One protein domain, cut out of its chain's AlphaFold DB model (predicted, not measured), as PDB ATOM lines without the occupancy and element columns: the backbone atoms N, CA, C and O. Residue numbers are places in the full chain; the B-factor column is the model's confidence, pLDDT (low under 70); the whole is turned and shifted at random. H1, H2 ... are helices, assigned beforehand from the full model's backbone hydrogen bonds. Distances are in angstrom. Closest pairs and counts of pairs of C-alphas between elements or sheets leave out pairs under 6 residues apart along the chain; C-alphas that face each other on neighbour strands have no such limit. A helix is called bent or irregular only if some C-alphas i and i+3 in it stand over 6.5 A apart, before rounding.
ATOM      1  N   SER A   2     -26.951  27.424  21.630       50.47
ATOM      2  CA  SER A   2     -26.703  26.948  23.018       50.47
ATOM      3  C   SER A   2     -27.228  27.909  24.096       50.47
ATOM      4  O   SER A   2     -28.146  27.558  24.822       50.47
ATOM      5  N   ASN A   3     -26.809  29.182  24.069       54.94
ATOM      6  CA  ASN A   3     -27.200  30.178  25.084       54.94
ATOM      7  C   ASN A   3     -28.715  30.437  25.210       54.94
ATOM      8  O   ASN A   3     -29.163  30.941  26.235       54.94
ATOM      9  N   ILE A   4     -29.513  30.144  24.175       61.75
ATOM     10  CA  ILE A   4     -30.976  30.318  24.221       61.75
ATOM     11  C   ILE A   4     -31.628  29.092  24.871       61.75
ATOM     12  O   ILE A   4     -32.556  29.245  25.659       61.75
ATOM     13  N   LEU A   5     -31.126  27.889  24.575       61.88
ATOM     14  CA  LEU A   5     -31.595  26.653  25.201       61.88
ATOM     15  C   LEU A   5     -31.247  26.631  26.695       61.88
ATOM     16  O   LEU A   5     -32.113  26.310  27.506       61.88
ATOM     17  N   ASP A   6     -30.047  27.091  27.057       64.56
ATOM     18  CA  ASP A   6     -29.604  27.207  28.451       64.56
ATOM     19  C   ASP A   6     -30.460  28.220  29.237       64.56
ATOM     20  O   ASP A   6     -30.886  27.950  30.361       64.56
ATOM     21  N   ALA A   7     -30.813  29.358  28.626       70.44
ATOM     22  CA  ALA A   7     -31.685  30.361  29.243       70.44
ATOM     23  C   ALA A   7     -33.137  29.875  29.414       70.44
ATOM     24  O   ALA A   7     -33.763  30.125  30.445       70.44
ATOM     25  N   VAL A   8     -33.683  29.159  28.423       72.69
ATOM     26  CA  VAL A   8     -35.024  28.553  28.514       72.69
ATOM     27  C   VAL A   8     -35.057  27.461  29.584       72.69
ATOM     28  O   VAL A   8     -36.053  27.336  30.300       72.69
ATOM     29  N   HIS A   9     -33.973  26.696  29.721       70.25
ATOM     30  CA  HIS A   9     -33.821  25.688  30.762       70.25
ATOM     31  C   HIS A   9     -33.796  26.319  32.160       70.25
ATOM     32  O   HIS A   9     -34.637  25.971  32.988       70.25
ATOM     33  N   LEU A  10     -32.911  27.295  32.398       74.69
ATOM     34  CA  LEU A  10     -32.823  28.020  33.675       74.69
ATOM     35  C   LEU A  10     -34.169  28.643  34.068       74.69
ATOM     36  O   LEU A  10     -34.609  28.512  35.206       74.69
ATOM     37  N   TYR A  11     -34.882  29.241  33.108       81.00
ATOM     38  CA  TYR A  11     -36.214  29.790  33.358       81.00
ATOM     39  C   TYR A  11     -37.232  28.725  33.803       81.00
ATOM     40  O   TYR A  11     -38.056  28.985  34.680       81.00
ATOM     41  N   ARG A  12     -37.206  27.523  33.208       78.94
ATOM     42  CA  ARG A  12     -38.117  26.427  33.586       78.94
ATOM     43  C   ARG A  12     -37.801  25.864  34.967       78.94
ATOM     44  O   ARG A  12     -38.746  25.607  35.712       78.94
ATOM     45  N   VAL A  13     -36.520  25.687  35.292       81.31
ATOM     46  CA  VAL A  13     -36.077  25.218  36.613       81.31
ATOM     47  C   VAL A  13     -36.532  26.201  37.688       81.31
ATOM     48  O   VAL A  13     -37.306  25.820  38.559       81.31
ATOM     49  N   GLU A  14     -36.217  27.485  37.530       86.06
ATOM     50  CA  GLU A  14     -36.616  28.549  38.461       86.06
ATOM     51  C   GLU A  14     -38.145  28.653  38.619       86.06
ATOM     52  O   GLU A  14     -38.682  28.783  39.721       86.06
ATOM     53  N   ARG A  15     -38.896  28.554  37.511       87.50
ATOM     54  CA  ARG A  15     -40.366  28.557  37.558       87.50
ATOM     55  C   ARG A  15     -40.906  27.380  38.368       87.50
ATOM     56  O   ARG A  15     -41.841  27.564  39.145       87.50
ATOM     57  N   ASN A  16     -40.369  26.184  38.142       86.94
ATOM     58  CA  ASN A  16     -40.808  24.977  38.833       86.94
ATOM     59  C   ASN A  16     -40.382  24.999  40.306       86.94
ATOM     60  O   ASN A  16     -41.186  24.629  41.156       86.94
ATOM     61  N   TRP A  17     -39.189  25.509  40.622       90.69
ATOM     62  CA  TRP A  17     -38.732  25.690  41.998       90.69
ATOM     63  C   TRP A  17     -39.692  26.563  42.804       90.69
ATOM     64  O   TRP A  17     -40.148  26.149  43.864       90.69
ATOM     65  N   ARG A  18     -40.132  27.704  42.260       88.94
ATOM     66  CA  ARG A  18     -41.102  28.587  42.939       88.94
ATOM     67  C   ARG A  18     -42.436  27.917  43.275       88.94
ATOM     68  O   ARG A  18     -43.131  28.382  44.177       88.94
ATOM     69  N   LEU A  19     -42.846  26.885  42.535       87.38
ATOM     70  CA  LEU A  19     -44.055  26.121  42.863       87.38
ATOM     71  C   LEU A  19     -43.845  25.252  44.105       87.38
ATOM     72  O   LEU A  19     -44.753  25.133  44.923       87.38
ATOM     73  N   VAL A  20     -42.651  24.676  44.223       88.19
ATOM     74  CA  VAL A  20     -42.246  23.778  45.308       88.19
ATOM     75  C   VAL A  20     -41.934  24.576  46.566       88.19
ATOM     76  O   VAL A  20     -42.510  24.316  47.615       88.19
ATOM     77  N   GLU A  21     -41.094  25.603  46.443       90.31
ATOM     78  CA  GLU A  21     -40.635  26.461  47.537       90.31
ATOM     79  C   GLU A  21     -41.797  27.047  48.346       90.31
ATOM     80  O   GLU A  21     -41.765  27.041  49.570       90.31
ATOM     81  N   ARG A  22     -42.875  27.479  47.676       88.56
ATOM     82  CA  ARG A  22     -44.078  28.032  48.327       88.56
ATOM     83  C   ARG A  22     -44.828  27.044  49.219       88.56
ATOM     84  O   ARG A  22     -45.722  27.468  49.947       88.56
ATOM     85  N   ARG A  23     -44.549  25.748  49.092       87.00
ATOM     86  CA  ARG A  23     -45.184  24.678  49.866       87.00
ATOM     87  C   ARG A  23     -44.279  24.097  50.942       87.00
ATOM     88  O   ARG A  23     -44.768  23.298  51.730       87.00
ATOM     89  N   LEU A  24     -42.999  24.463  50.955       87.56
ATOM     90  CA  LEU A  24     -42.088  24.045  52.013       87.56
ATOM     91  C   LEU A  24     -42.439  24.779  53.306       87.56
ATOM     92  O   LEU A  24     -42.808  25.956  53.275       87.56
ATOM     93  N   ASP A  25     -42.310  24.092  54.439       86.81
ATOM     94  CA  ASP A  25     -42.490  24.729  55.736       86.81
ATOM     95  C   ASP A  25     -41.403  25.801  55.953       86.81
ATOM     96  O   ASP A  25     -40.228  25.572  55.634       86.81
ATOM     97  N   PRO A  26     -41.742  26.984  56.493       87.31
ATOM     98  CA  PRO A  26     -40.755  28.018  56.804       87.31
ATOM     99  C   PRO A  26     -39.585  27.535  57.681       87.31
ATOM    100  O   PRO A  26     -38.480  28.074  57.577       87.31
ATOM    101  N   ALA A  27     -39.794  26.525  58.529       86.00
ATOM    102  CA  ALA A  27     -38.756  25.896  59.336       86.00
ATOM    103  C   ALA A  27     -37.684  25.218  58.474       86.00
ATOM    104  O   ALA A  27     -36.507  25.277  58.830       86.00
ATOM    105  N   VAL A  28     -38.045  24.642  57.320       89.31
ATOM    106  CA  VAL A  28     -37.085  24.045  56.379       89.31
ATOM    107  C   VAL A  28     -36.093  25.094  55.889       89.31
ATOM    108  O   VAL A  28     -34.887  24.867  55.944       89.31
ATOM    109  N   GLN A  29     -36.574  26.264  55.466       87.75
ATOM    110  CA  GLN A  29     -35.700  27.341  54.991       87.75
ATOM    111  C   GLN A  29     -34.776  27.846  56.105       87.75
ATOM    112  O   GLN A  29     -33.566  27.943  55.903       87.75
ATOM    113  N   GLN A  30     -35.321  28.064  57.305       88.69
ATOM    114  CA  GLN A  30     -34.529  28.473  58.470       88.69
ATOM    115  C   GLN A  30     -33.445  27.448  58.820       88.69
ATOM    116  O   GLN A  30     -32.321  27.817  59.151       88.69
ATOM    117  N   LEU A  31     -33.759  26.155  58.741       88.25
ATOM    118  CA  LEU A  31     -32.799  25.083  58.995       88.25
ATOM    119  C   LEU A  31     -31.685  25.056  57.961       88.25
ATOM    120  O   LEU A  31     -30.528  24.894  58.338       88.25
ATOM    121  N   VAL A  32     -32.017  25.220  56.680       90.50
ATOM    122  CA  VAL A  32     -31.025  25.266  55.602       90.50
ATOM    123  C   VAL A  32     -30.065  26.434  55.816       90.50
ATOM    124  O   VAL A  32     -28.852  26.230  55.823       90.50
ATOM    125  N   GLU A  33     -30.590  27.634  56.073       89.56
ATOM    126  CA  GLU A  33     -29.775  28.822  56.355       89.56
ATOM    127  C   GLU A  33     -28.878  28.619  57.577       89.56
ATOM    128  O   GLU A  33     -27.697  28.973  57.571       89.56
ATOM    129  N   ARG A  34     -29.428  28.010  58.628       88.94
ATOM    130  CA  ARG A  34     -28.717  27.823  59.885       88.94
ATOM    131  C   ARG A  34     -27.670  26.715  59.828       88.94
ATOM    132  O   ARG A  34     -26.634  26.839  60.474       88.94
ATOM    133  N   CYS A  35     -27.920  25.629  59.106       90.50
ATOM    134  CA  CYS A  35     -26.959  24.534  58.982       90.50
ATOM    135  C   CYS A  35     -25.855  24.850  57.961       90.50
ATOM    136  O   CYS A  35     -24.765  24.292  58.063       90.50
ATOM    137  N   GLY A  36     -26.110  25.741  56.996       89.12
ATOM    138  CA  GLY A  36     -25.122  26.138  55.995       89.12
ATOM    139  C   GLY A  36     -24.555  24.934  55.233       89.12
ATOM    140  O   GLY A  36     -25.308  24.087  54.753       89.12
ATOM    141  N   SER A  37     -23.224  24.832  55.150       89.31
ATOM    142  CA  SER A  37     -22.530  23.711  54.492       89.31
ATOM    143  C   SER A  37     -22.802  22.347  55.138       89.31
ATOM    144  O   SER A  37     -22.732  21.317  54.468       89.31
ATOM    145  N   GLU A  38     -23.177  22.331  56.417       92.56
ATOM    146  CA  GLU A  38     -23.355  21.106  57.203       92.56
ATOM    147  C   GLU A  38     -24.776  20.533  57.125       92.56
ATOM    148  O   GLU A  38     -25.075  19.519  57.750       92.56
ATOM    149  N   ALA A  39     -25.669  21.144  56.339       92.12
ATOM    150  CA  ALA A  39     -27.061  20.704  56.207       92.12
ATOM    151  C   ALA A  39     -27.208  19.236  55.757       92.12
ATOM    152  O   ALA A  39     -28.180  18.576  56.125       92.12
ATOM    153  N   HIS A  40     -26.228  18.712  55.012       92.75
ATOM    154  CA  HIS A  40     -26.184  17.315  54.575       92.75
ATOM    155  C   HIS A  40     -26.216  16.320  55.752       92.75
ATOM    156  O   HIS A  40     -26.867  15.280  55.655       92.75
ATOM    157  N   LEU A  41     -25.616  16.670  56.902       94.19
ATOM    158  CA  LEU A  41     -25.589  15.813  58.095       94.19
ATOM    159  C   LEU A  41     -26.987  15.489  58.623       94.19
ATOM    160  O   LEU A  41     -27.184  14.420  59.200       94.19
ATOM    161  N   VAL A  42     -27.963  16.384  58.436       95.12
ATOM    162  CA  VAL A  42     -29.336  16.160  58.905       95.12
ATOM    163  C   VAL A  42     -29.972  15.005  58.138       95.12
ATOM    164  O   VAL A  42     -30.425  14.038  58.750       95.12
ATOM    165  N   ALA A  43     -29.942  15.064  56.807       94.62
ATOM    166  CA  ALA A  43     -30.496  14.021  55.949       94.62
ATOM    167  C   ALA A  43     -29.728  12.699  56.095       94.62
ATOM    168  O   ALA A  43     -30.340  11.643  56.251       94.62
ATOM    169  N   ASP A  44     -28.395  12.772  56.128       95.06
ATOM    170  CA  ASP A  44     -27.510  11.608  56.246       95.06
ATOM    171  C   ASP A  44     -27.661  10.882  57.588       95.06
ATOM    172  O   ASP A  44     -27.369   9.693  57.685       95.06
ATOM    173  N   THR A  45     -28.150  11.577  58.616       95.19
ATOM    174  CA  THR A  45     -28.385  10.997  59.939       95.19
ATOM    175  C   THR A  45     -29.826  10.517  60.095       95.19
ATOM    176  O   THR A  45     -30.064   9.354  60.419       95.19
ATOM    177  N   LEU A  46     -30.803  11.404  59.885       95.62
ATOM    178  CA  LEU A  46     -32.201  11.135  60.228       95.62
ATOM    179  C   LEU A  46     -32.850  10.135  59.263       95.62
ATOM    180  O   LEU A  46     -33.525   9.208  59.702       95.62
ATOM    181  N   LEU A  47     -32.590  10.253  57.956       94.50
ATOM    182  CA  LEU A  47     -33.187   9.346  56.966       94.50
ATOM    183  C   LEU A  47     -32.559   7.946  57.009       94.50
ATOM    184  O   LEU A  47     -33.235   6.963  56.703       94.50
ATOM    185  N   VAL A  48     -31.291   7.835  57.424       93.31
ATOM    186  CA  VAL A  48     -30.652   6.537  57.699       93.31
ATOM    187  C   VAL A  48     -31.218   5.916  58.971       93.31
ATOM    188  O   VAL A  48     -31.452   4.711  58.998       93.31
ATOM    189  N   ALA A  49     -31.483   6.717  60.008       94.00
ATOM    190  CA  ALA A  49     -32.121   6.227  61.223       94.00
ATOM    191  C   ALA A  49     -33.509   5.627  60.941       94.00
ATOM    192  O   ALA A  49     -33.796   4.539  61.436       94.00
ATOM    193  N   ASP A  50     -34.322   6.276  60.100       91.88
ATOM    194  CA  ASP A  50     -35.602   5.713  59.643       91.88
ATOM    195  C   ASP A  50     -35.408   4.396  58.886       91.88
ATOM    196  O   ASP A  50     -36.126   3.429  59.120       91.88
ATOM    197  N   ASP A  51     -34.421   4.327  57.985       91.19
ATOM    198  CA  ASP A  51     -34.147   3.099  57.233       91.19
ATOM    199  C   ASP A  51     -33.739   1.935  58.146       91.19
ATOM    200  O   ASP A  51     -34.198   0.817  57.945       91.19
ATOM    201  N   LEU A  52     -32.933   2.192  59.180       89.81
ATOM    202  CA  LEU A  52     -32.533   1.170  60.150       89.81
ATOM    203  C   LEU A  52     -33.698   0.652  60.999       89.81
ATOM    204  O   LEU A  52     -33.667  -0.505  61.412       89.81
ATOM    205  N   VAL A  53     -34.689   1.497  61.291       89.56
ATOM    206  CA  VAL A  53     -35.879   1.111  62.064       89.56
ATOM    207  C   VAL A  53     -36.884   0.356  61.197       89.56
ATOM    208  O   VAL A  53     -37.450  -0.639  61.643       89.56
ATOM    209  N   ASP A  54     -37.107   0.827  59.970       84.75
ATOM    210  CA  ASP A  54     -38.165   0.307  59.106       84.75
ATOM    211  C   ASP A  54     -37.737  -0.938  58.319       84.75
ATOM    212  O   ASP A  54     -38.560  -1.822  58.099       84.75
ATOM    213  N   ASN A  55     -36.477  -1.010  57.870       82.31
ATOM    214  CA  ASN A  55     -36.024  -1.996  56.884       82.31
ATOM    215  C   ASN A  55     -35.169  -3.100  57.519       82.31
ATOM    216  O   ASN A  55     -33.942  -3.155  57.365       82.31
ATOM    217  N   HIS A  56     -35.844  -4.015  58.219       83.00
ATOM    218  CA  HIS A  56     -35.241  -5.208  58.811       83.00
ATOM    219  C   HIS A  56     -35.614  -6.456  57.995       83.00
ATOM    220  O   HIS A  56     -36.693  -7.022  58.169       83.00
ATOM    221  N   ARG A 294     -33.234  -5.150  48.750       83.25
ATOM    222  CA  ARG A 294     -33.149  -5.345  50.207       83.25
ATOM    223  C   ARG A 294     -31.715  -5.447  50.724       83.25
ATOM    224  O   ARG A 294     -31.478  -5.260  51.913       83.25
ATOM    225  N   GLN A 295     -30.763  -5.707  49.839       80.94
ATOM    226  CA  GLN A 295     -29.352  -5.914  50.167       80.94
ATOM    227  C   GLN A 295     -28.503  -4.667  49.915       80.94
ATOM    228  O   GLN A 295     -27.316  -4.640  50.228       80.94
ATOM    229  N   LEU A 296     -29.121  -3.605  49.391       85.12
ATOM    230  CA  LEU A 296     -28.521  -2.280  49.377       85.12
ATOM    231  C   LEU A 296     -28.191  -1.840  50.807       85.12
ATOM    232  O   LEU A 296     -28.933  -2.133  51.746       85.12
ATOM    233  N   CYS A 297     -27.094  -1.102  50.977       85.75
ATOM    234  CA  CYS A 297     -26.754  -0.533  52.277       85.75
ATOM    235  C   CYS A 297     -27.823   0.490  52.726       85.75
ATOM    236  O   CYS A 297     -28.467   1.112  51.870       85.75
ATOM    237  N   PRO A 298     -27.995   0.716  54.046       88.19
ATOM    238  CA  PRO A 298     -29.027   1.619  54.556       88.19
ATOM    239  C   PRO A 298     -28.980   3.027  53.952       88.19
ATOM    240  O   PRO A 298     -30.011   3.566  53.564       88.19
ATOM    241  N   GLY A 299     -27.780   3.593  53.775       89.62
ATOM    242  CA  GLY A 299     -27.597   4.913  53.160       89.62
ATOM    243  C   GLY A 299     -28.131   4.997  51.729       89.62
ATOM    244  O   GLY A 299     -28.837   5.943  51.382       89.62
ATOM    245  N   LEU A 300     -27.872   3.978  50.902       90.12
ATOM    246  CA  LEU A 300     -28.334   3.972  49.514       90.12
ATOM    247  C   LEU A 300     -29.835   3.672  49.400       90.12
ATOM    248  O   LEU A 300     -30.508   4.276  48.566       90.12
ATOM    249  N   ARG A 301     -30.396   2.804  50.258       91.06
ATOM    250  CA  ARG A 301     -31.861   2.627  50.336       91.06
ATOM    251  C   ARG A 301     -32.557   3.906  50.775       91.06
ATOM    252  O   ARG A 301     -33.526   4.316  50.134       91.06
ATOM    253  N   ALA A 302     -32.034   4.567  51.807       92.50
ATOM    254  CA  ALA A 302     -32.526   5.856  52.268       92.50
ATOM    255  C   ALA A 302     -32.445   6.918  51.159       92.50
ATOM    256  O   ALA A 302     -33.411   7.650  50.967       92.50
ATOM    257  N   ALA A 303     -31.375   6.941  50.353       94.50
ATOM    258  CA  ALA A 303     -31.267   7.813  49.180       94.50
ATOM    259  C   ALA A 303     -32.337   7.526  48.112       94.50
ATOM    260  O   ALA A 303     -32.960   8.458  47.599       94.50
ATOM    261  N   VAL A 304     -32.620   6.254  47.809       94.25
ATOM    262  CA  VAL A 304     -33.713   5.892  46.887       94.25
ATOM    263  C   VAL A 304     -35.063   6.343  47.441       94.25
ATOM    264  O   VAL A 304     -35.854   6.931  46.702       94.25
ATOM    265  N   ARG A 305     -35.335   6.102  48.731       92.69
ATOM    266  CA  ARG A 305     -36.585   6.547  49.361       92.69
ATOM    267  C   ARG A 305     -36.690   8.078  49.361       92.69
ATOM    268  O   ARG A 305     -37.730   8.595  48.972       92.69
ATOM    269  N   ALA A 306     -35.616   8.797  49.684       94.12
ATOM    270  CA  ALA A 306     -35.578  10.259  49.650       94.12
ATOM    271  C   ALA A 306     -35.871  10.798  48.243       94.12
ATOM    272  O   ALA A 306     -36.714  11.673  48.080       94.12
ATOM    273  N   LEU A 307     -35.261  10.230  47.199       94.06
ATOM    274  CA  LEU A 307     -35.532  10.646  45.821       94.06
ATOM    275  C   LEU A 307     -36.989  10.370  45.400       94.06
ATOM    276  O   LEU A 307     -37.582  11.163  44.663       94.06
ATOM    277  N   LYS A 308     -37.597   9.282  45.891       91.69
ATOM    278  CA  LYS A 308     -39.036   9.028  45.712       91.69
ATOM    279  C   LYS A 308     -39.893  10.072  46.434       91.69
ATOM    280  O   LYS A 308     -40.841  10.577  45.833       91.69
ATOM    281  N   ASP A 309     -39.545  10.416  47.671       90.25
ATOM    282  CA  ASP A 309     -40.249  11.427  48.466       90.25
ATOM    283  C   ASP A 309     -40.173  12.801  47.776       90.25
ATOM    284  O   ASP A 309     -41.197  13.469  47.615       90.25
ATOM    285  N   ILE A 310     -38.996  13.169  47.254       92.56
ATOM    286  CA  ILE A 310     -38.785  14.375  46.440       92.56
ATOM    287  C   ILE A 310     -39.656  14.354  45.188       92.56
ATOM    288  O   ILE A 310     -40.359  15.327  44.917       92.56
ATOM    289  N   LYS A 311     -39.668  13.247  44.437       90.88
ATOM    290  CA  LYS A 311     -40.532  13.112  43.257       90.88
ATOM    291  C   LYS A 311     -42.000  13.368  43.608       90.88
ATOM    292  O   LYS A 311     -42.687  14.077  42.873       90.88
ATOM    293  N   ASN A 312     -42.474  12.824  44.727       87.69
ATOM    294  CA  ASN A 312     -43.844  13.025  45.187       87.69
ATOM    295  C   ASN A 312     -44.110  14.492  45.565       87.69
ATOM    296  O   ASN A 312     -45.114  15.044  45.125       87.69
ATOM    297  N   MET A 313     -43.188  15.163  46.266       88.12
ATOM    298  CA  MET A 313     -43.304  16.600  46.572       88.12
ATOM    299  C   MET A 313     -43.370  17.465  45.304       88.12
ATOM    300  O   MET A 313     -44.187  18.386  45.210       88.12
ATOM    301  N   LEU A 314     -42.546  17.153  44.300       89.25
ATOM    302  CA  LEU A 314     -42.566  17.834  43.004       89.25
ATOM    303  C   LEU A 314     -43.911  17.639  42.293       89.25
ATOM    304  O   LEU A 314     -44.520  18.614  41.843       89.25
ATOM    305  N   LYS A 315     -44.408  16.398  42.255       86.94
ATOM    306  CA  LYS A 315     -45.713  16.058  41.676       86.94
ATOM    307  C   LYS A 315     -46.855  16.790  42.377       86.94
ATOM    308  O   LYS A 315     -47.675  17.423  41.717       86.94
ATOM    309  N   GLU A 316     -46.893  16.751  43.708       86.06
ATOM    310  CA  GLU A 316     -47.895  17.448  44.520       86.06
ATOM    311  C   GLU A 316     -47.883  18.954  44.223       86.06
ATOM    312  O   GLU A 316     -48.948  19.572  44.125       86.06
ATOM    313  N   SER A 317     -46.699  19.531  44.003       85.62
ATOM    314  CA  SER A 317     -46.486  20.944  43.658       85.62
ATOM    315  C   SER A 317     -46.870  21.314  42.218       85.62
ATOM    316  O   SER A 317     -46.834  22.492  41.862       85.62
ATOM    317  N   GLY A 318     -47.279  20.347  41.389       84.50
ATOM    318  CA  GLY A 318     -47.682  20.565  39.998       84.50
ATOM    319  C   GLY A 318     -46.522  20.567  38.996       84.50
ATOM    320  O   GLY A 318     -46.692  21.022  37.863       84.50
ATOM    321  N   VAL A 319     -45.343  20.079  39.392       83.94
ATOM    322  CA  VAL A 319     -44.219  19.864  38.474       83.94
ATOM    323  C   VAL A 319     -44.454  18.568  37.698       83.94
ATOM    324  O   VAL A 319     -44.702  17.516  38.284       83.94
ATOM    325  N   ALA A 320     -44.369  18.637  36.368       78.56
ATOM    326  CA  ALA A 320     -44.533  17.478  35.497       78.56
ATOM    327  C   ALA A 320     -43.320  16.536  35.612       78.56
ATOM    328  O   ALA A 320     -42.287  16.773  34.988       78.56
ATOM    329  N   ILE A 321     -43.455  15.486  36.427       81.88
ATOM    330  CA  ILE A 321     -42.404  14.491  36.706       81.88
ATOM    331  C   ILE A 321     -42.919  13.041  36.634       81.88
ATOM    332  O   ILE A 321     -42.229  12.103  37.029       81.88
ATOM    333  N   ASP A 322     -44.138  12.830  36.129       76.88
ATOM    334  CA  ASP A 322     -44.809  11.522  36.146       76.88
ATOM    335  C   ASP A 322     -44.042  10.426  35.381       76.88
ATOM    336  O   ASP A 322     -44.122   9.251  35.743       76.88
ATOM    337  N   ASP A 323     -43.231  10.799  34.385       83.81
ATOM    338  CA  ASP A 323     -42.414   9.858  33.612       83.81
ATOM    339  C   ASP A 323     -41.171   9.343  34.371       83.81
ATOM    340  O   ASP A 323     -40.566   8.346  33.964       83.81
ATOM    341  N   LEU A 324     -40.785   9.965  35.497       87.81
ATOM    342  CA  LEU A 324     -39.701   9.466  36.346       87.81
ATOM    343  C   LEU A 324     -40.191   8.267  37.178       87.81
ATOM    344  O   LEU A 324     -40.686   8.377  38.307       87.81
ATOM    345  N   LYS A 325     -40.032   7.075  36.604       87.88
ATOM    346  CA  LYS A 325     -40.448   5.816  37.227       87.88
ATOM    347  C   LYS A 325     -39.525   5.444  38.390       87.88
ATOM    348  O   LYS A 325     -38.302   5.528  38.285       87.88
ATOM    349  N   SER A 326     -40.102   4.916  39.474       88.06
ATOM    350  CA  SER A 326     -39.339   4.368  40.613       88.06
ATOM    351  C   SER A 326     -38.378   3.255  40.171       88.06
ATOM    352  O   SER A 326     -37.319   3.077  40.764       88.06
ATOM    353  N   TYR A 327     -38.719   2.539  39.095       89.38
ATOM    354  CA  TYR A 327     -37.867   1.515  38.494       89.38
ATOM    355  C   TYR A 327     -36.513   2.052  38.003       89.38
ATOM    356  O   TYR A 327     -35.495   1.377  38.153       89.38
ATOM    357  N   PHE A 328     -36.471   3.283  37.481       93.50
ATOM    358  CA  PHE A 328     -35.218   3.913  37.054       93.50
ATOM    359  C   PHE A 328     -34.315   4.187  38.261       93.50
ATOM    360  O   PHE A 328     -33.136   3.845  38.230       93.50
ATOM    361  N   MET A 329     -34.886   4.708  39.353       94.19
ATOM    362  CA  MET A 329     -34.160   4.983  40.601       94.19
ATOM    363  C   MET A 329     -33.565   3.707  41.211       94.19
ATOM    364  O   MET A 329     -32.394   3.690  41.583       94.19
ATOM    365  N   LYS A 330     -34.351   2.621  41.267       92.31
ATOM    366  CA  LYS A 330     -33.891   1.309  41.752       92.31
ATOM    367  C   LYS A 330     -32.760   0.761  40.887       92.31
ATOM    368  O   LYS A 330     -31.743   0.329  41.412       92.31
ATOM    369  N   THR A 331     -32.918   0.829  39.564       92.81
ATOM    370  CA  THR A 331     -31.892   0.376  38.615       92.81
ATOM    371  C   THR A 331     -30.582   1.135  38.823       92.81
ATOM    372  O   THR A 331     -29.528   0.511  38.915       92.81
ATOM    373  N   ALA A 332     -30.643   2.460  38.974       94.00
ATOM    374  CA  ALA A 332     -29.472   3.281  39.269       94.00
ATOM    375  C   ALA A 332     -28.806   2.877  40.594       94.00
ATOM    376  O   ALA A 332     -27.595   2.682  40.630       94.00
ATOM    377  N   ALA A 333     -29.583   2.678  41.663       92.25
ATOM    378  CA  ALA A 333     -29.057   2.265  42.964       92.25
ATOM    379  C   ALA A 333     -28.339   0.909  42.907       92.25
ATOM    380  O   ALA A 333     -27.252   0.765  43.459       92.25
ATOM    381  N   LEU A 334     -28.904  -0.068  42.195       89.69
ATOM    382  CA  LEU A 334     -28.276  -1.378  42.019       89.69
ATOM    383  C   LEU A 334     -26.929  -1.277  41.291       89.69
ATOM    384  O   LEU A 334     -25.961  -1.906  41.714       89.69
ATOM    385  N   TRP A 335     -26.836  -0.452  40.242       89.50
ATOM    386  CA  TRP A 335     -25.568  -0.194  39.553       89.50
ATOM    387  C   TRP A 335     -24.557   0.534  40.440       89.50
ATOM    388  O   TRP A 335     -23.395   0.139  40.482       89.50
ATOM    389  N   LEU A 336     -24.988   1.559  41.182       88.62
ATOM    390  CA  LEU A 336     -24.115   2.297  42.096       88.62
ATOM    391  C   LEU A 336     -23.563   1.407  43.209       88.62
ATOM    392  O   LEU A 336     -22.402   1.561  43.573       88.62
ATOM    393  N   ALA A 337     -24.350   0.450  43.710       85.50
ATOM    394  CA  ALA A 337     -23.913  -0.502  44.731       85.50
ATOM    395  C   ALA A 337     -22.750  -1.405  44.273       85.50
ATOM    396  O   ALA A 337     -22.060  -1.970  45.116       85.50
ATOM    397  N   GLN A 338     -22.516  -1.530  42.960       79.81
ATOM    398  CA  GLN A 338     -21.372  -2.263  42.400       79.81
ATOM    399  C   GLN A 338     -20.103  -1.413  42.287       79.81
ATOM    400  O   GLN A 338     -19.018  -1.940  42.041       79.81
ATOM    401  N   GLU A 339     -20.203  -0.091  42.435       78.69
ATOM    402  CA  GLU A 339     -19.036   0.780  42.362       78.69
ATOM    403  C   GLU A 339     -18.193   0.657  43.648       78.69
ATOM    404  O   GLU A 339     -18.756   0.562  44.739       78.69
ATOM    405  N   PRO A 340     -16.849   0.766  43.584       62.50
ATOM    406  CA  PRO A 340     -15.979   0.696  44.768       62.50
ATOM    407  C   PRO A 340     -16.332   1.707  45.874       62.50
ATOM    408  O   PRO A 340     -16.040   1.486  47.046       62.50
ATOM    409  N   HIS A 341     -16.973   2.817  45.493       55.62
ATOM    410  CA  HIS A 341     -17.438   3.880  46.387       55.62
ATOM    411  C   HIS A 341     -18.941   3.780  46.705       55.62
ATOM    412  O   HIS A 341     -19.447   4.583  47.473       55.62
ATOM    413  N   GLY A 342     -19.682   2.819  46.141       50.59
ATOM    414  CA  GLY A 342     -21.098   2.544  46.441       50.59
ATOM    415  C   GLY A 342     -21.349   1.819  47.764       50.59
ATOM    416  O   GLY A 342     -22.469   1.397  48.038       50.59
ATOM    417  N   GLY A 343     -20.300   1.639  48.569       54.12
ATOM    418  CA  GLY A 343     -20.324   0.866  49.804       54.12
ATOM    419  C   GLY A 343     -20.962   1.575  51.013       54.12
ATOM    420  O   GLY A 343     -21.558   2.649  50.886       54.12
ATOM    421  N   PRO A 344     -20.783   1.007  52.225       52.06
ATOM    422  CA  PRO A 344     -21.406   1.438  53.491       52.06
ATOM    423  C   PRO A 344     -21.112   2.877  53.953       52.06
ATOM    424  O   PRO A 344     -21.603   3.287  54.997       52.06
ATOM    425  N   ARG A 345     -20.272   3.625  53.224       53.16
ATOM    426  CA  ARG A 345     -19.845   4.994  53.557       53.16
ATOM    427  C   ARG A 345     -20.582   6.079  52.765       53.16
ATOM    428  O   ARG A 345     -20.272   7.251  52.933       53.16
ATOM    429  N   THR A 346     -21.521   5.698  51.901       67.25
ATOM    430  CA  THR A 346     -22.315   6.652  51.116       67.25
ATOM    431  C   THR A 346     -23.404   7.252  52.009       67.25
ATOM    432  O   THR A 346     -24.314   6.533  52.427       67.25
ATOM    433  N   GLY A 347     -23.308   8.550  52.315       86.06
ATOM    434  CA  GLY A 347     -24.392   9.308  52.952       86.06
ATOM    435  C   GLY A 347     -25.610   9.424  52.030       86.06
ATOM    436  O   GLY A 347     -25.524   9.152  50.832       86.06
ATOM    437  N   VAL A 348     -26.758   9.837  52.563       94.00
ATOM    438  CA  VAL A 348     -27.998   9.981  51.781       94.00
ATOM    439  C   VAL A 348     -27.852  11.074  50.728       94.00
ATOM    440  O   VAL A 348     -28.236  10.879  49.579       94.00
ATOM    441  N   THR A 349     -27.246  12.197  51.096       94.75
ATOM    442  CA  THR A 349     -27.019  13.359  50.236       94.75
ATOM    443  C   THR A 349     -26.117  13.002  49.054       94.75
ATOM    444  O   THR A 349     -26.495  13.224  47.902       94.75
ATOM    445  N   ASP A 350     -24.964  12.374  49.319       92.69
ATOM    446  CA  ASP A 350     -24.064  11.871  48.270       92.69
ATOM    447  C   ASP A 350     -24.739  10.780  47.424       92.69
ATOM    448  O   ASP A 350     -24.671  10.797  46.196       92.69
ATOM    449  N   GLY A 351     -25.475   9.871  48.071       93.56
ATOM    450  CA  GLY A 351     -26.240   8.826  47.400       93.56
ATOM    451  C   GLY A 351     -27.251   9.396  46.407       93.56
ATOM    452  O   GLY A 351     -27.311   8.937  45.266       93.56
ATOM    453  N   VAL A 352     -28.004  10.432  46.789       96.12
ATOM    454  CA  VAL A 352     -28.944  11.105  45.884       96.12
ATOM    455  C   VAL A 352     -28.200  11.813  44.755       96.12
ATOM    456  O   VAL A 352     -28.582  11.627  43.603       96.12
ATOM    457  N   HIS A 353     -27.116  12.546  45.026       95.31
ATOM    458  CA  HIS A 353     -26.314  13.162  43.960       95.31
ATOM    459  C   HIS A 353     -25.841  12.138  42.923       95.31
ATOM    460  O   HIS A 353     -26.059  12.321  41.725       95.31
ATOM    461  N   ARG A 354     -25.282  11.015  43.377       94.38
ATOM    462  CA  ARG A 354     -24.804   9.945  42.494       94.38
ATOM    463  C   ARG A 354     -25.935   9.285  41.711       94.38
ATOM    464  O   ARG A 354     -25.750   8.978  40.535       94.38
ATOM    465  N   LEU A 355     -27.110   9.104  42.321       95.62
ATOM    466  CA  LEU A 355     -28.306   8.624  41.621       95.62
ATOM    467  C   LEU A 355     -28.720   9.589  40.506       95.62
ATOM    468  O   LEU A 355     -28.957   9.146  39.384       95.62
ATOM    469  N   LEU A 356     -28.775  10.893  40.792       96.38
ATOM    470  CA  LEU A 356     -29.126  11.922  39.809       96.38
ATOM    471  C   LEU A 356     -28.118  11.960  38.655       96.38
ATOM    472  O   LEU A 356     -28.525  11.964  37.495       96.38
ATOM    473  N   ASP A 357     -26.818  11.927  38.952       95.25
ATOM    474  CA  ASP A 357     -25.747  11.977  37.949       95.25
ATOM    475  C   ASP A 357     -25.696  10.720  37.079       95.25
ATOM    476  O   ASP A 357     -25.438  10.790  35.874       95.25
ATOM    477  N   TRP A 358     -25.941   9.551  37.673       95.50
ATOM    478  CA  TRP A 358     -26.049   8.309  36.919       95.50
ATOM    479  C   TRP A 358     -27.275   8.335  36.002       95.50
ATOM    480  O   TRP A 358     -27.151   8.039  34.814       95.50
ATOM    481  N   LEU A 359     -28.440   8.732  36.525       96.62
ATOM    482  CA  LEU A 359     -29.686   8.791  35.759       96.62
ATOM    483  C   LEU A 359     -29.612   9.801  34.617       96.62
ATOM    484  O   LEU A 359     -29.976   9.454  33.497       96.62
ATOM    485  N   GLU A 360     -29.130  11.018  34.873       95.69
ATOM    486  CA  GLU A 360     -29.002  12.054  33.846       95.69
ATOM    487  C   GLU A 360     -28.103  11.585  32.706       95.69
ATOM    488  O   GLU A 360     -28.536  11.579  31.559       95.69
ATOM    489  N   ARG A 361     -26.902  11.087  33.021       96.19
ATOM    490  CA  ARG A 361     -25.959  10.579  32.019       96.19
ATOM    491  C   ARG A 361     -26.552   9.448  31.179       96.19
ATOM    492  O   ARG A 361     -26.425   9.467  29.961       96.19
ATOM    493  N   ARG A 362     -27.218   8.470  31.804       96.19
ATOM    494  CA  ARG A 362     -27.835   7.346  31.074       96.19
ATOM    495  C   ARG A 362     -29.032   7.765  30.234       96.19
ATOM    496  O   ARG A 362     -29.261   7.199  29.167       96.19
ATOM    497  N   LEU A 363     -29.798   8.750  30.694       94.75
ATOM    498  CA  LEU A 363     -30.874   9.323  29.898       94.75
ATOM    499  C   LEU A 363     -30.307  10.115  28.717       94.75
ATOM    500  O   LEU A 363     -30.804   9.910  27.618       94.75
ATOM    501  N   ASP A 364     -29.260  10.920  28.901       93.69
ATOM    502  CA  ASP A 364     -28.583  11.656  27.820       93.69
ATOM    503  C   ASP A 364     -27.956  10.724  26.769       93.69
ATOM    504  O   ASP A 364     -28.045  10.991  25.575       93.69
ATOM    505  N   GLU A 365     -27.387   9.590  27.187       94.81
ATOM    506  CA  GLU A 365     -26.885   8.522  26.300       94.81
ATOM    507  C   GLU A 365     -28.006   7.731  25.596       94.81
ATOM    508  O   GLU A 365     -27.749   6.803  24.831       94.81
ATOM    509  N   GLU A 366     -29.260   8.056  25.899       94.38
ATOM    510  CA  GLU A 366     -30.468   7.354  25.482       94.38
ATOM    511  C   GLU A 366     -30.545   5.872  25.890       94.38
ATOM    512  O   GLU A 366     -31.422   5.131  25.428       94.38
ATOM    513  N   TRP A 367     -29.689   5.447  26.819       94.19
ATOM    514  CA  TRP A 367     -29.501   4.055  27.200       94.19
ATOM    515  C   TRP A 367     -29.453   3.868  28.718       94.19
ATOM    516  O   TRP A 367     -28.438   4.125  29.365       94.19
ATOM    517  N   LEU A 368     -30.540   3.339  29.290       94.06
ATOM    518  CA  LEU A 368     -30.620   2.966  30.703       94.06
ATOM    519  C   LEU A 368     -30.646   1.430  30.823       94.06
ATOM    520  O   LEU A 368     -31.708   0.829  30.641       94.06
ATOM    521  N   PRO A 369     -29.502   0.770  31.095       92.31
ATOM    522  CA  PRO A 369     -29.423  -0.687  31.091       92.31
ATOM    523  C   PRO A 369     -30.117  -1.293  32.316       92.31
ATOM    524  O   PRO A 369     -29.831  -0.910  33.454       92.31
ATOM    525  N   CYS A 370     -30.976  -2.289  32.093       90.00
ATOM    526  CA  CYS A 370     -31.507  -3.137  33.159       90.00
ATOM    527  C   CYS A 370     -30.351  -3.809  33.912       90.00
ATOM    528  O   CYS A 370     -29.410  -4.311  33.297       90.00
ATOM    529  N   PHE A 371     -30.431  -3.844  35.241       87.06
ATOM    530  CA  PHE A 371     -29.347  -4.349  36.082       87.06
ATOM    531  C   PHE A 371     -29.032  -5.833  35.834       87.06
ATOM    532  O   PHE A 371     -27.877  -6.199  35.654       87.06
ATOM    533  N   PHE A 372     -30.053  -6.692  35.759       83.38
ATOM    534  CA  PHE A 372     -29.855  -8.144  35.612       83.38
ATOM    535  C   PHE A 372     -29.714  -8.596  34.157       83.38
ATOM    536  O   PHE A 372     -29.250  -9.707  33.894       83.38
ATOM    537  N   TYR A 373     -30.130  -7.750  33.210       84.69
ATOM    538  CA  TYR A 373     -29.997  -8.024  31.788       84.69
ATOM    539  C   TYR A 373     -29.682  -6.738  30.997       84.69
ATOM    540  O   TYR A 373     -30.581  -6.140  30.403       84.69
ATOM    541  N   PRO A 374     -28.400  -6.322  30.939       87.75
ATOM    542  CA  PRO A 374     -27.992  -5.013  30.411       87.75
ATOM    543  C   PRO A 374     -28.355  -4.723  28.952       87.75
ATOM    544  O   PRO A 374     -28.323  -3.564  28.549       87.75
ATOM    545  N   ALA A 375     -28.705  -5.743  28.157       86.19
ATOM    546  CA  ALA A 375     -29.194  -5.561  26.789       86.19
ATOM    547  C   ALA A 375     -30.614  -4.962  26.732       86.19
ATOM    548  O   ALA A 375     -31.029  -4.466  25.686       86.19
ATOM    549  N   ILE A 376     -31.368  -5.005  27.835       88.44
ATOM    550  CA  ILE A 376     -32.660  -4.330  27.955       88.44
ATOM    551  C   ILE A 376     -32.412  -2.869  28.332       88.44
ATOM    552  O   ILE A 376     -31.931  -2.578  29.426       88.44
ATOM    553  N   ASN A 377     -32.820  -1.948  27.460       91.00
ATOM    554  CA  ASN A 377     -32.925  -0.532  27.798       91.00
ATOM    555  C   ASN A 377     -34.298  -0.244  28.406       91.00
ATOM    556  O   ASN A 377     -35.312  -0.222  27.708       91.00
ATOM    557  N   VAL A 378     -34.337   0.001  29.713       90.12
ATOM    558  CA  VAL A 378     -35.598   0.195  30.449       90.12
ATOM    559  C   VAL A 378     -36.231   1.564  30.175       90.12
ATOM    560  O   VAL A 378     -37.401   1.775  30.484       90.12
ATOM    561  N   ALA A 379     -35.476   2.483  29.566       90.69
ATOM    562  CA  ALA A 379     -35.933   3.798  29.124       90.69
ATOM    563  C   ALA A 379     -36.293   3.836  27.623       90.69
ATOM    564  O   ALA A 379     -36.558   4.910  27.086       90.69
ATOM    565  N   ALA A 380     -36.310   2.687  26.932       88.25
ATOM    566  CA  ALA A 380     -36.503   2.623  25.480       88.25
ATOM    567  C   ALA A 380     -37.866   3.143  24.991       88.25
ATOM    568  O   ALA A 380     -37.994   3.492  23.822       88.25
ATOM    569  N   GLU A 381     -38.878   3.175  25.860       85.88
ATOM    570  CA  GLU A 381     -40.229   3.659  25.539       85.88
ATOM    571  C   GLU A 381     -40.390   5.174  25.729       85.88
ATOM    572  O   GLU A 381     -41.429   5.728  25.378       85.88
ATOM    573  N   LEU A 382     -39.387   5.861  26.289       89.88
ATOM    574  CA  LEU A 382     -39.455   7.306  26.488       89.88
ATOM    575  C   LEU A 382     -39.235   8.043  25.167       89.88
ATOM    576  O   LEU A 382     -38.215   7.862  24.491       89.88
ATOM    577  N   THR A 383     -40.149   8.956  24.848       90.88
ATOM    578  CA  THR A 383     -39.924   9.936  23.781       90.88
ATOM    579  C   THR A 383     -38.792  10.898  24.157       90.88
ATOM    580  O   THR A 383     -38.435  11.043  25.331       90.88
ATOM    581  N   ALA A 384     -38.221  11.587  23.164       91.06
ATOM    582  CA  ALA A 384     -37.196  12.604  23.405       91.06
ATOM    583  C   ALA A 384     -37.692  13.706  24.361       91.06
ATOM    584  O   ALA A 384     -36.968  14.094  25.275       91.06
ATOM    585  N   ASP A 385     -38.946  14.140  24.212       89.94
ATOM    586  CA  ASP A 385     -39.546  15.167  25.069       89.94
ATOM    587  C   ASP A 385     -39.705  14.688  26.516       89.94
ATOM    588  O   ASP A 385     -39.344  15.413  27.444       89.94
ATOM    589  N   GLN A 386     -40.177  13.452  26.724       91.19
ATOM    590  CA  GLN A 386     -40.282  12.858  28.064       91.19
ATOM    591  C   GLN A 386     -38.906  12.727  28.719       91.19
ATOM    592  O   GLN A 386     -38.719  13.107  29.872       91.19
ATOM    593  N   ARG A 387     -37.912  12.243  27.971       92.44
ATOM    594  CA  ARG A 387     -36.527  12.103  28.437       92.44
ATOM    595  C   ARG A 387     -35.947  13.448  28.878       92.44
ATOM    596  O   ARG A 387     -35.421  13.549  29.982       92.44
ATOM    597  N   GLN A 388     -36.109  14.491  28.064       90.25
ATOM    598  CA  GLN A 388     -35.654  15.843  28.397       90.25
ATOM    599  C   GLN A 388     -36.429  16.457  29.572       90.25
ATOM    600  O   GLN A 388     -35.843  17.169  30.388       90.25
ATOM    601  N   ALA A 389     -37.725  16.159  29.717       88.44
ATOM    602  CA  ALA A 389     -38.508  16.574  30.881       88.44
ATOM    603  C   ALA A 389     -38.017  15.911  32.181       88.44
ATOM    604  O   ALA A 389     -37.894  16.585  33.209       88.44
ATOM    605  N   ILE A 390     -37.672  14.617  32.131       91.62
ATOM    606  CA  ILE A 390     -37.054  13.915  33.262       91.62
ATOM    607  C   ILE A 390     -35.701  14.549  33.589       91.62
ATOM    608  O   ILE A 390     -35.492  14.928  34.736       91.62
ATOM    609  N   ILE A 391     -34.813  14.730  32.606       92.12
ATOM    610  CA  ILE A 391     -33.493  15.353  32.811       92.12
ATOM    611  C   ILE A 391     -33.629  16.742  33.452       92.12
ATOM    612  O   ILE A 391     -32.960  17.032  34.442       92.12
ATOM    613  N   GLY A 392     -34.543  17.581  32.956       89.44
ATOM    614  CA  GLY A 392     -34.818  18.891  33.553       89.44
ATOM    615  C   GLY A 392     -35.295  18.799  35.007       89.44
ATOM    616  O   GLY A 392     -34.908  19.618  35.839       89.44
ATOM    617  N   SER A 393     -36.081  17.773  35.339       90.69
ATOM    618  CA  SER A 393     -36.503  17.505  36.717       90.69
ATOM    619  C   SER A 393     -35.346  17.029  37.600       90.69
ATOM    620  O   SER A 393     -35.233  17.479  38.734       90.69
ATOM    621  N   LEU A 394     -34.451  16.173  37.093       93.69
ATOM    622  CA  LEU A 394     -33.253  15.739  37.825       93.69
ATOM    623  C   LEU A 394     -32.332  16.927  38.134       93.69
ATOM    624  O   LEU A 394     -31.825  17.041  39.248       93.69
ATOM    625  N   ARG A 395     -32.173  17.850  37.177       92.31
ATOM    626  CA  ARG A 395     -31.401  19.089  37.355       92.31
ATOM    627  C   ARG A 395     -32.028  20.024  38.386       92.31
ATOM    628  O   ARG A 395     -31.304  20.510  39.245       92.31
ATOM    629  N   LEU A 396     -33.354  20.205  38.354       92.00
ATOM    630  CA  LEU A 396     -34.094  20.939  39.389       92.00
ATOM    631  C   LEU A 396     -33.838  20.344  40.780       92.00
ATOM    632  O   LEU A 396     -33.546  21.078  41.720       92.00
ATOM    633  N   VAL A 397     -33.928  19.016  40.912       94.38
ATOM    634  CA  VAL A 397     -33.646  18.344  42.189       94.38
ATOM    635  C   VAL A 397     -32.201  18.579  42.617       94.38
ATOM    636  O   VAL A 397     -31.971  18.876  43.781       94.38
ATOM    637  N   ARG A 398     -31.234  18.482  41.696       95.00
ATOM    638  CA  ARG A 398     -29.815  18.713  42.002       95.00
ATOM    639  C   ARG A 398     -29.566  20.139  42.501       95.00
ATOM    640  O   ARG A 398     -28.843  20.311  43.475       95.00
ATOM    641  N   GLU A 399     -30.154  21.139  41.845       94.12
ATOM    642  CA  GLU A 399     -29.965  22.559  42.174       94.12
ATOM    643  C   GLU A 399     -30.525  22.922  43.556       94.12
ATOM    644  O   GLU A 399     -29.932  23.728  44.271       94.12
ATOM    645  N   HIS A 400     -31.614  22.270  43.972       94.06
ATOM    646  CA  HIS A 400     -32.284  22.544  45.244       94.06
ATOM    647  C   HIS A 400     -32.289  21.340  46.194       94.06
ATOM    648  O   HIS A 400     -33.221  21.164  46.983       94.06
ATOM    649  N   LEU A 401     -31.257  20.494  46.137       95.00
ATOM    650  CA  LEU A 401     -31.256  19.224  46.865       95.00
ATOM    651  C   LEU A 401     -31.359  19.416  48.383       95.00
ATOM    652  O   LEU A 401     -32.119  18.715  49.042       95.00
ATOM    653  N   THR A 402     -30.624  20.375  48.943       95.00
ATOM    654  CA  THR A 402     -30.569  20.609  50.391       95.00
ATOM    655  C   THR A 402     -31.940  20.914  51.015       95.00
ATOM    656  O   THR A 402     -32.334  20.182  51.927       95.00
ATOM    657  N   PRO A 403     -32.712  21.924  50.556       94.69
ATOM    658  CA  PRO A 403     -34.054  22.160  51.090       94.69
ATOM    659  C   PRO A 403     -35.015  20.996  50.817       94.69
ATOM    660  O   PRO A 403     -35.860  20.705  51.658       94.69
ATOM    661  N   LEU A 404     -34.870  20.290  49.691       95.81
ATOM    662  CA  LEU A 404     -35.696  19.120  49.379       95.81
ATOM    663  C   LEU A 404     -35.437  17.946  50.337       95.81
ATOM    664  O   LEU A 404     -36.387  17.338  50.820       95.81
ATOM    665  N   LEU A 405     -34.178  17.644  50.664       95.31
ATOM    666  CA  LEU A 405     -33.834  16.603  51.639       95.31
ATOM    667  C   LEU A 405     -34.284  16.970  53.056       95.31
ATOM    668  O   LEU A 405     -34.751  16.108  53.797       95.31
ATOM    669  N   MET A 406     -34.195  18.248  53.423       93.75
ATOM    670  CA  MET A 406     -34.700  18.730  54.708       93.75
ATOM    671  C   MET A 406     -36.227  18.566  54.804       93.75
ATOM    672  O   MET A 406     -36.738  18.093  55.819       93.75
ATOM    673  N   ALA A 407     -36.946  18.863  53.717       92.81
ATOM    674  CA  ALA A 407     -38.382  18.613  53.613       92.81
ATOM    675  C   ALA A 407     -38.728  17.113  53.666       92.81
ATOM    676  O   ALA A 407     -39.768  16.745  54.205       92.81
ATOM    677  N   CYS A 408     -37.855  16.217  53.182       93.12
ATOM    678  CA  CYS A 408     -38.026  14.774  53.395       93.12
ATOM    679  C   CYS A 408     -37.971  14.401  54.882       93.12
ATOM    680  O   CYS A 408     -38.804  13.616  55.332       93.12
ATOM    681  N   CYS A 409     -37.025  14.955  55.651       92.69
ATOM    682  CA  CYS A 409     -36.960  14.718  57.097       92.69
ATOM    683  C   CYS A 409     -38.240  15.202  57.793       92.69
ATOM    684  O   CYS A 409     -38.816  14.479  58.603       92.69
ATOM    685  N   GLU A 410     -38.722  16.391  57.434       89.19
ATOM    686  CA  GLU A 410     -39.973  16.938  57.962       89.19
ATOM    687  C   GLU A 410     -41.183  16.055  57.617       89.19
ATOM    688  O   GLU A 410     -41.941  15.673  58.507       89.19
ATOM    689  N   LYS A 411     -41.333  15.667  56.342       86.00
ATOM    690  CA  LYS A 411     -42.433  14.816  55.857       86.00
ATOM    691  C   LYS A 411     -42.498  13.470  56.583       86.00
ATOM    692  O   LYS A 411     -43.576  12.898  56.712       86.00
ATOM    693  N   ARG A 412     -41.363  12.969  57.075       85.19
ATOM    694  CA  ARG A 412     -41.275  11.735  57.874       85.19
ATOM    695  C   ARG A 412     -41.547  11.932  59.366       85.19
ATOM    696  O   ARG A 412     -41.451  10.983  60.138       85.19
ATOM    697  N   GLY A 413     -41.923  13.141  59.772       86.69
ATOM    698  CA  GLY A 413     -42.332  13.455  61.136       86.69
ATOM    699  C   GLY A 413     -41.170  13.703  62.095       86.69
ATOM    700  O   GLY A 413     -41.366  13.617  63.310       86.69
ATOM    701  N   TRP A 414     -39.964  14.006  61.596       89.19
ATOM    702  CA  TRP A 414     -38.849  14.358  62.472       89.19
ATOM    703  C   TRP A 414     -39.086  15.714  63.159       89.19
ATOM    704  O   TRP A 414     -39.394  16.697  62.484       89.19
ATOM    705  N   PRO A 415     -38.894  15.818  64.489       82.00
ATOM    706  CA  PRO A 415     -38.989  17.085  65.205       82.00
ATOM    707  C   PRO A 415     -37.739  17.938  64.943       82.00
ATOM    708  O   PRO A 415     -36.726  17.850  65.643       82.00
ATOM    709  N   LEU A 416     -37.796  18.752  63.887       83.75
ATOM    710  CA  LEU A 416     -36.683  19.613  63.471       83.75
ATOM    711  C   LEU A 416     -36.543  20.887  64.330       83.75
ATOM    712  O   LEU A 416     -35.513  21.560  64.287       83.75
ATOM    713  N   ASP A 417     -37.535  21.190  65.168       80.69
ATOM    714  CA  ASP A 417     -37.529  22.282  66.153       80.69
ATOM    715  C   ASP A 417     -36.312  22.230  67.090       80.69
ATOM    716  O   ASP A 417     -35.703  23.252  67.399       80.69
ATOM    717  N   THR A 418     -35.896  21.021  67.464       80.56
ATOM    718  CA  THR A 418     -34.732  20.762  68.322       80.56
ATOM    719  C   THR A 418     -33.436  21.269  67.677       80.56
ATOM    720  O   THR A 418     -32.532  21.767  68.355       80.56
ATOM    721  N   LEU A 419     -33.353  21.207  66.344       85.38
ATOM    722  CA  LEU A 419     -32.235  21.760  65.580       85.38
ATOM    723  C   LEU A 419     -32.310  23.295  65.507       85.38
ATOM    724  O   LEU A 419     -31.272  23.945  65.374       85.38
ATOM    725  N   LEU A 420     -33.500  23.882  65.677       83.00
ATOM    726  CA  LEU A 420     -33.759  25.324  65.670       83.00
ATOM    727  C   LEU A 420     -33.641  26.019  67.042       83.00
ATOM    728  O   LEU A 420     -33.723  27.245  67.117       83.00
TER     729      LEU A 420
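This is residues 2 to 56 and 294 to 420 of the 709 residues of the protein "Mab-21 domain-containing protein" of Amphibalanus amphitrite (UniProt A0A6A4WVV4). The long bent helix H2 stands across one end of a body of crossed helices, whose core is H3 and H5. Two helical hairpins, H3 with H4 and H5 with H6, cross in this body; H7 fills the corner between H3 and the two arms of H2, H1 crosses H6, and its residues 2 to 8 stick out. Residues 365 to 383 make a long loop at the other end, away from H2, while short H8 packs on arm H2a. The printed part has 182 residues with eight named helices, H1 to H8 in order, and no named strand; the class is all helix. It is compact, with a radius of gyration of the C-alphas of 16.4 A and spans of 48 by 42 by 25 A.

H2, residues 26 to 54, was assigned as one helix by its hydrogen bonds but is bent, C-alphas 34 and 37 being 9.2 A apart. Its arms are H2a, residues 26 to 34, and H2b, residues 37 to 54, which is 28.5 A long and itself irregular, with C-alphas 37 and 40 7.4 A apart; H2b ends at C-alpha 54, at (-38.165, 0.307, 59.106). H1, residues 2 to 21, begins at (-26.703, 26.948, 23.018) and is 28.2 A long. H3 is residues 298 to 316, 26.6 A; H4, 326 to 336; H5, 348 to 364, 24.0 A; H6, 384 to 399, 22.4 A; H7, 401 to 411; H8, 417 to 420, ending at (-33.759, 25.324, 65.670).

H2b touches H3 about perpendicular, at 77 degrees; their closest C-alphas, of Val 48 and Gly 299, are 5.7 A apart. It touches H5 through residues 348 to 349 of H5 alone, closest at Asp 44 and Val 348, C-alphas 4.8 A apart. H7 touches H2b, with C-alphas of Ala 43 and Leu 405 closest at 6.0 A, and H2a, with those of Val 28 and Met 406 at 6.1 A. H8 touches H2a, with C-alphas of Leu 31 and Leu 420 closest at 6.7 A. The hairpin of H5 and H6 has a shallow tilt of 25 degrees, opposite ways, closest at C-alphas of Glu 360 and Ile 391, 5.7 A. H1 touches H6 with residues 9 to 17 alone, at a steep tilt of 63 degrees; C-alphas of Val 13 and Leu 396 are closest, 5.5 A. H1 and H5 are apart. Each O i to N i+4 pair is within hydrogen-bond range in H2a, H3, H4, H5, H6 and H7, against 15 of 16 in H1 and 10 of 14 in H2b; H8 is too short for such a pair.

The two farthest C-alphas, of Ala 375 and Leu 420, are 49.9 A apart. Residues 57 to 293 are not printed, and C-alphas 56 and 294 are 8.9 A apart across the cut. The links H4 to H5 and H5 to H6 are long. Residues 2 to 6 and 340 to 346 have pLDDT under 70.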